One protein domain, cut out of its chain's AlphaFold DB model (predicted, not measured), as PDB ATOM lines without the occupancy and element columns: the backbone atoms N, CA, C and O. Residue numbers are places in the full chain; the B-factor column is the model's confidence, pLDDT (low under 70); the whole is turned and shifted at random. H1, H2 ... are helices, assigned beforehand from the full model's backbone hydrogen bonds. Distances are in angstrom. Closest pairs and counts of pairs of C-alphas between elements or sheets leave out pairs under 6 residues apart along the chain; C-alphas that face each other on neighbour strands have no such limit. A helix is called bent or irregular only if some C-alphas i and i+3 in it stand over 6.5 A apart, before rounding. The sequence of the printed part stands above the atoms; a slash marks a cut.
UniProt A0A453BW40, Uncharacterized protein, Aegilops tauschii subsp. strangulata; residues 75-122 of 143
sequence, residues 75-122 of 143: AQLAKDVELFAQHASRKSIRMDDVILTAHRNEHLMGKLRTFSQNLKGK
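AT A GLANCE: This is residues 75 to 122 of the 143 residues of an uncharacterized protein of Aegilops tauschii subsp. strangulata (UniProt A0A453BW40). Three helices stand in a row with H2 in the middle: H1 crosses one side of it steeply, and H3 folds back along the other side, residues 117 to 122 sticking out. The printed part has 48 residues with three named helices, in the order H1, H2, H3, and no named strand: all helix. It is only just compact, close to loose, with a radius of gyration of the C-alphas of 11.1 A and spans of 26 by 23 by 16 A.

HOW THE PARTS SIT: H1, residues 75 to 87, touches H2, residues 95 to 104, opposite ways at a steep tilt of 60 degrees; their closest C-alphas, of Phe 84 and Asp 97, are 5.5 A apart. H2 and H3, residues 106 to 120, form a helical hairpin; they touch, opposite ways at a shallow tilt of 13 degrees, the closest C-alphas, of Ala 102 and Met 109, 5.4 A apart. H1 and H3 are apart. Each O i to N i+4 pair is within hydrogen-bond range in H1 and H3, 4 of 6 in H2.

IN THESE COORDINATES: H1 spans 18.4 A from C-alpha 75 at (-40.325, -33.198, -7.797). H2 spans 16.0 A and is irregular, C-alphas 101 and 104 being 7.5 A apart. H3 spans 20.9 A to C-alpha 120 at (-27.886, -30.428, 17.028).

THE WHOLE: The C-alphas farthest apart, of Ala 75 and Gly 121, are 31.0 A apart. The printed part has no cut and no long link; pLDDT is under 70 at residues 120 to 122.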
ATOM      1  N   ALA A  75     -40.596 -34.423  -7.058       83.31
ATOM      2  CA  ALA A  75     -40.325 -33.198  -7.797       83.31
ATOM      3  C   ALA A  75     -41.003 -31.947  -7.207       83.31
ATOM      4  O   ALA A  75     -40.377 -30.895  -7.171       83.31
ATOM      5  N   GLN A  76     -42.253 -32.037  -6.740       87.19
ATOM      6  CA  GLN A  76     -42.938 -30.903  -6.118       87.19
ATOM      7  C   GLN A  76     -42.276 -30.524  -4.794       87.19
ATOM      8  O   GLN A  76     -41.958 -29.359  -4.586       87.19
ATOM      9  N   LEU A  77     -41.976 -31.516  -3.949       87.25
ATOM     10  CA  LEU A  77     -41.252 -31.274  -2.699       87.25
ATOM     11  C   LEU A  77     -39.879 -30.641  -2.950       87.25
ATOM     12  O   LEU A  77     -39.504 -29.719  -2.238       87.25
ATOM     13  N   ALA A  78     -39.141 -31.093  -3.969       89.56
ATOM     14  CA  ALA A  78     -37.842 -30.512  -4.303       89.56
ATOM     15  C   ALA A  78     -37.944 -29.014  -4.650       89.56
ATOM     16  O   ALA A  78     -37.153 -28.219  -4.144       89.56
ATOM     17  N   LYS A  79     -38.952 -28.628  -5.443       91.94
ATOM     18  CA  LYS A  79     -39.215 -27.224  -5.790       91.94
ATOM     19  C   LYS A  79     -39.618 -26.395  -4.575       91.94
ATOM     20  O   LYS A  79     -39.128 -25.285  -4.410       91.94
ATOM     21  N   ASP A  80     -40.483 -26.938  -3.721       91.69
ATOM     22  CA  ASP A  80     -40.950 -26.235  -2.525       91.69
ATOM     23  C   ASP A  80     -39.776 -25.950  -1.568       91.69
ATOM     24  O   ASP A  80     -39.632 -24.834  -1.069       91.69
ATOM     25  N   VAL A  81     -38.882 -26.926  -1.363       92.12
ATOM     26  CA  VAL A  81     -37.681 -26.750  -0.526       92.12
ATOM     27  C   VAL A  81     -36.713 -25.729  -1.131       92.12
ATOM     28  O   VAL A  81     -36.145 -24.912  -0.404       92.12
ATOM     29  N   GLU A  82     -36.521 -25.756  -2.451       92.00
ATOM     30  CA  GLU A  82     -35.681 -24.778  -3.147       92.00
ATOM     31  C   GLU A  82     -36.234 -23.356  -2.994       92.00
ATOM     32  O   GLU A  82     -35.487 -22.436  -2.657       92.00
ATOM     33  N   LEU A  83     -37.550 -23.187  -3.154       93.56
ATOM     34  CA  LEU A  83     -38.224 -21.902  -3.000       93.56
ATOM     35  C   LEU A  83     -38.068 -21.349  -1.576       93.56
ATOM     36  O   LEU A  83     -37.850 -20.152  -1.400       93.56
ATOM     37  N   PHE A  84     -38.114 -22.205  -0.553       91.81
ATOM     38  CA  PHE A  84     -37.887 -21.786   0.832       91.81
ATOM     39  C   PHE A  84     -36.442 -21.366   1.104       91.81
ATOM     40  O   PHE A  84     -36.213 -20.358   1.779       91.81
ATOM     41  N   ALA A  85     -35.462 -22.069   0.533       92.06
ATOM     42  CA  ALA A  85     -34.068 -21.653   0.628       92.06
ATOM     43  C   ALA A  85     -33.852 -20.290  -0.057       92.06
ATOM     44  O   ALA A  85     -33.268 -19.385   0.548       92.06
ATOM     45  N   GLN A  86     -34.398 -20.113  -1.266       94.00
ATOM     46  CA  GLN A  86     -34.334 -18.854  -2.013       94.00
ATOM     47  C   GLN A  86     -35.046 -17.705  -1.289       94.00
ATOM     48  O   GLN A  86     -34.516 -16.597  -1.252       94.00
ATOM     49  N   HIS A  87     -36.196 -17.961  -0.658       92.38
ATOM     50  CA  HIS A  87     -36.927 -16.968   0.134       92.38
ATOM     51  C   HIS A  87     -36.095 -16.433   1.308       92.38
ATOM     52  O   HIS A  87     -36.160 -15.255   1.639       92.38
ATOM     53  N   ALA A  88     -35.257 -17.282   1.904       88.88
ATOM     54  CA  ALA A  88     -34.307 -16.875   2.931       88.88
ATOM     55  C   ALA A  88     -32.990 -16.306   2.359       88.88
ATOM     56  O   ALA A  88     -32.006 -16.201   3.095       88.88
ATOM     57  N   SER A  89     -32.939 -15.988   1.058       88.88
ATOM     58  CA  SER A  89     -31.750 -15.546   0.310       88.88
ATOM     59  C   SER A  89     -30.569 -16.525   0.388       88.88
ATOM     60  O   SER A  89     -29.403 -16.133   0.290       88.88
ATOM     61  N   ARG A  90     -30.850 -17.821   0.580       90.31
ATOM     62  CA  ARG A  90     -29.854 -18.892   0.705       90.31
ATOM     63  C   ARG A  90     -29.844 -19.768  -0.544       90.31
ATOM     64  O   ARG A  90     -30.872 -20.098  -1.116       90.31
ATOM     65  N   LYS A  91     -28.643 -20.205  -0.927       89.12
ATOM     66  CA  LYS A  91     -28.423 -21.209  -1.987       89.12
ATOM     67  C   LYS A  91     -28.301 -22.631  -1.425       89.12
ATOM     68  O   LYS A  91     -28.188 -23.585  -2.184       89.12
ATOM     69  N   SER A  92     -28.272 -22.767  -0.096       88.69
ATOM     70  CA  SER A  92     -28.169 -24.040   0.615       88.69
ATOM     71  C   SER A  92     -29.424 -24.324   1.435       88.69
ATOM     72  O   SER A  92     -29.905 -23.480   2.200       88.69
ATOM     73  N   ILE A  93     -29.919 -25.548   1.274       91.00
ATOM     74  CA  ILE A  93     -31.084 -26.079   1.974       91.00
ATOM     75  C   ILE A  93     -30.690 -26.435   3.411       91.00
ATOM     76  O   ILE A  93     -29.672 -27.090   3.646       91.00
ATOM     77  N   ARG A  94     -31.504 -26.015   4.380       91.56
ATOM     78  CA  ARG A  94     -31.372 -26.338   5.808       91.56
ATOM     79  C   ARG A  94     -32.576 -27.136   6.301       91.56
ATOM     80  O   ARG A  94     -33.610 -27.215   5.642       91.56
ATOM     81  N   MET A  95     -32.460 -27.682   7.515       93.31
ATOM     82  CA  MET A  95     -33.573 -28.401   8.150       93.31
ATOM     83  C   MET A  95     -34.804 -27.519   8.365       93.31
ATOM     84  O   MET A  95     -35.912 -28.036   8.318       93.31
ATOM     85  N   ASP A  96     -34.634 -26.207   8.539       90.81
ATOM     86  CA  ASP A  96     -35.758 -25.274   8.679       90.81
ATOM     87  C   ASP A  96     -36.621 -25.228   7.404       90.81
ATOM     88  O   ASP A  96     -37.847 -25.215   7.492       90.81
ATOM     89  N   ASP A  97     -35.994 -25.319   6.226       92.88
ATOM     90  CA  ASP A  97     -36.682 -25.324   4.930       92.88
ATOM     91  C   ASP A  97     -37.487 -26.629   4.751       92.88
ATOM     92  O   ASP A  97     -38.626 -26.622   4.287       92.88
ATOM     93  N   VAL A  98     -36.939 -27.760   5.216       92.38
ATOM     94  CA  VAL A  98     -37.631 -29.062   5.226       92.38
ATOM     95  C   VAL A  98     -38.794 -29.068   6.223       92.38
ATOM     96  O   VAL A  98     -39.885 -29.534   5.898       92.38
ATOM     97  N   ILE A  99     -38.604 -28.517   7.425       93.19
ATOM     98  CA  ILE A  99     -39.664 -28.385   8.436       93.19
ATOM     99  C   ILE A  99     -40.821 -27.538   7.883       93.19
ATOM    100  O   ILE A  99     -41.982 -27.882   8.105       93.19
ATOM    101  N   LEU A 100     -40.520 -26.492   7.106       92.75
ATOM    102  CA  LEU A 100     -41.521 -25.618   6.495       92.75
ATOM    103  C   LEU A 100     -42.369 -26.332   5.425       92.75
ATOM    104  O   LEU A 100     -43.579 -26.102   5.353       92.75
ATOM    105  N   THR A 101     -41.801 -27.275   4.661       91.94
ATOM    106  CA  THR A 101     -42.604 -28.106   3.732       91.94
ATOM    107  C   THR A 101     -43.639 -28.971   4.446       91.94
ATOM    108  O   THR A 101     -44.715 -29.235   3.907       91.94
ATOM    109  N   ALA A 102     -43.346 -29.381   5.680       93.00
ATOM    110  CA  ALA A 102     -44.208 -30.239   6.477       93.00
ATOM    111  C   ALA A 102     -45.246 -29.467   7.309       93.00
ATOM    112  O   ALA A 102     -45.988 -30.107   8.050       93.00
ATOM    113  N   HIS A 103     -45.353 -28.135   7.184       92.12
ATOM    114  CA  HIS A 103     -46.268 -27.323   8.005       92.12
ATOM    115  C   HIS A 103     -47.744 -27.747   7.881       92.12
ATOM    116  O   HIS A 103     -48.517 -27.568   8.810       92.12
ATOM    117  N   ARG A 104     -48.143 -28.362   6.757       90.62
ATOM    118  CA  ARG A 104     -49.503 -28.907   6.568       90.62
ATOM    119  C   ARG A 104     -49.819 -30.075   7.508       90.62
ATOM    120  O   ARG A 104     -50.978 -30.452   7.649       90.62
ATOM    121  N   ASN A 105     -48.797 -30.688   8.102       93.12
ATOM    122  CA  ASN A 105     -48.920 -31.792   9.039       93.12
ATOM    123  C   ASN A 105     -48.145 -31.472  10.322       93.12
ATOM    124  O   ASN A 105     -46.965 -31.801  10.456       93.12
ATOM    125  N   GLU A 106     -48.850 -30.889  11.291       92.44
ATOM    126  CA  GLU A 106     -48.325 -30.508  12.610       92.44
ATOM    127  C   GLU A 106     -47.590 -31.652  13.322       92.44
ATOM    128  O   GLU A 106     -46.523 -31.460  13.908       92.44
ATOM    129  N   HIS A 107     -48.110 -32.879  13.226       94.94
ATOM    130  CA  HIS A 107     -47.492 -34.039  13.863       94.94
ATOM    131  C   HIS A 107     -46.144 -34.406  13.223       94.94
ATOM    132  O   HIS A 107     -45.172 -34.702  13.924       94.94
ATOM    133  N   LEU A 108     -46.064 -34.374  11.889       93.44
ATOM    134  CA  LEU A 108     -44.814 -34.589  11.160       93.44
ATOM    135  C   LEU A 108     -43.822 -33.448  11.417       93.44
ATOM    136  O   LEU A 108     -42.645 -33.707  11.668       93.44
ATOM    137  N   MET A 109     -44.296 -32.203  11.421       94.00
ATOM    138  CA  MET A 109     -43.485 -31.026  11.727       94.00
ATOM    139  C   MET A 109     -42.875 -31.111  13.134       94.00
ATOM    140  O   MET A 109     -41.676 -30.877  13.299       94.00
ATOM    141  N   GLY A 110     -43.661 -31.508  14.141       93.81
ATOM    142  CA  GLY A 110     -43.186 -31.724  15.509       93.81
ATOM    143  C   GLY A 110     -42.068 -32.766  15.579       93.81
ATOM    144  O   GLY A 110     -41.011 -32.504  16.151       93.81
ATOM    145  N   LYS A 111     -42.243 -33.909  14.899       94.56
ATOM    146  CA  LYS A 111     -41.203 -34.947  14.791       94.56
ATOM    147  C   LYS A 111     -39.922 -34.425  14.144       94.56
ATOM    148  O   LYS A 111     -38.836 -34.700  14.650       94.56
ATOM    149  N   LEU A 112     -40.030 -33.665  13.053       93.94
ATOM    150  CA  LEU A 112     -38.874 -33.085  12.362       93.94
ATOM    151  C   LEU A 112     -38.149 -32.038  13.219       93.94
ATOM    152  O   LEU A 112     -36.919 -31.995  13.211       93.94
ATOM    153  N   ARG A 113     -38.878 -31.238  14.010       93.25
ATOM    154  CA  ARG A 113     -38.276 -30.307  14.979       93.25
ATOM    155  C   ARG A 113     -37.486 -31.048  16.054       93.25
ATOM    156  O   ARG A 113     -36.323 -30.718  16.275       93.25
ATOM    157  N   THR A 114     -38.073 -32.070  16.678       93.44
ATOM    158  CA  THR A 114     -37.372 -32.897  17.673       93.44
ATOM    159  C   THR A 114     -36.168 -33.610  17.053       93.44
ATOM    160  O   THR A 114     -35.096 -33.651  17.651       93.44
ATOM    161  N   PHE A 115     -36.296 -34.116  15.824       90.50
ATOM    162  CA  PHE A 115     -35.186 -34.721  15.084       90.50
ATOM    163  C   PHE A 115     -34.047 -33.720  14.835       90.50
ATOM    164  O   PHE A 115     -32.894 -34.027  15.121       90.50
ATOM    165  N   SER A 116     -34.363 -32.499  14.397       89.88
ATOM    166  CA  SER A 116     -33.390 -31.413  14.213       89.88
ATOM    167  C   SER A 116     -32.669 -31.040  15.518       89.88
ATOM    168  O   SER A 116     -31.454 -30.853  15.530       89.88
ATOM    169  N   GLN A 117     -33.388 -30.994  16.643       89.44
ATOM    170  CA  GLN A 117     -32.797 -30.742  17.963       89.44
ATOM    171  C   GLN A 117     -31.863 -31.876  18.401       89.44
ATOM    172  O   GLN A 117     -30.759 -31.612  18.870       89.44
ATOM    173  N   ASN A 118     -32.262 -33.129  18.181       86.00
ATOM    174  CA  ASN A 118     -31.425 -34.295  18.467       86.00
ATOM    175  C   ASN A 118     -30.171 -34.344  17.585       86.00
ATOM    176  O   ASN A 118     -29.114 -34.754  18.058       86.00
ATOM    177  N   LEU A 119     -30.269 -33.898  16.327       81.62
ATOM    178  CA  LEU A 119     -29.110 -33.733  15.450       81.62
ATOM    179  C   LEU A 119     -28.186 -32.627  15.951       81.62
ATOM    180  O   LEU A 119     -26.989 -32.837  15.984       81.62
ATOM    181  N   LYS A 120     -28.706 -31.488  16.413       66.81
ATOM    182  CA  LYS A 120     -27.886 -30.428  17.028       66.81
ATOM    183  C   LYS A 120     -27.243 -30.849  18.353       66.81
ATOM    184  O   LYS A 120     -26.161 -30.374  18.671       66.81
ATOM    185  N   GLY A 121     -27.887 -31.740  19.108       58.06
ATOM    186  CA  GLY A 121     -27.331 -32.331  20.330       58.06
ATOM    187  C   GLY A 121     -26.271 -33.410  20.079       58.06
ATOM    188  O   GLY A 121     -25.578 -33.802  21.013       58.06
ATOM    189  N   LYS A 122     -26.145 -33.896  18.834       53.28
ATOM    190  CA  LYS A 122     -25.184 -34.933  18.414       53.28
ATOM    191  C   LYS A 122     -24.315 -34.533  17.221       53.28
ATOM    192  O   LYS A 122     -23.528 -35.350  16.750       53.28
TER     193      LYS A 122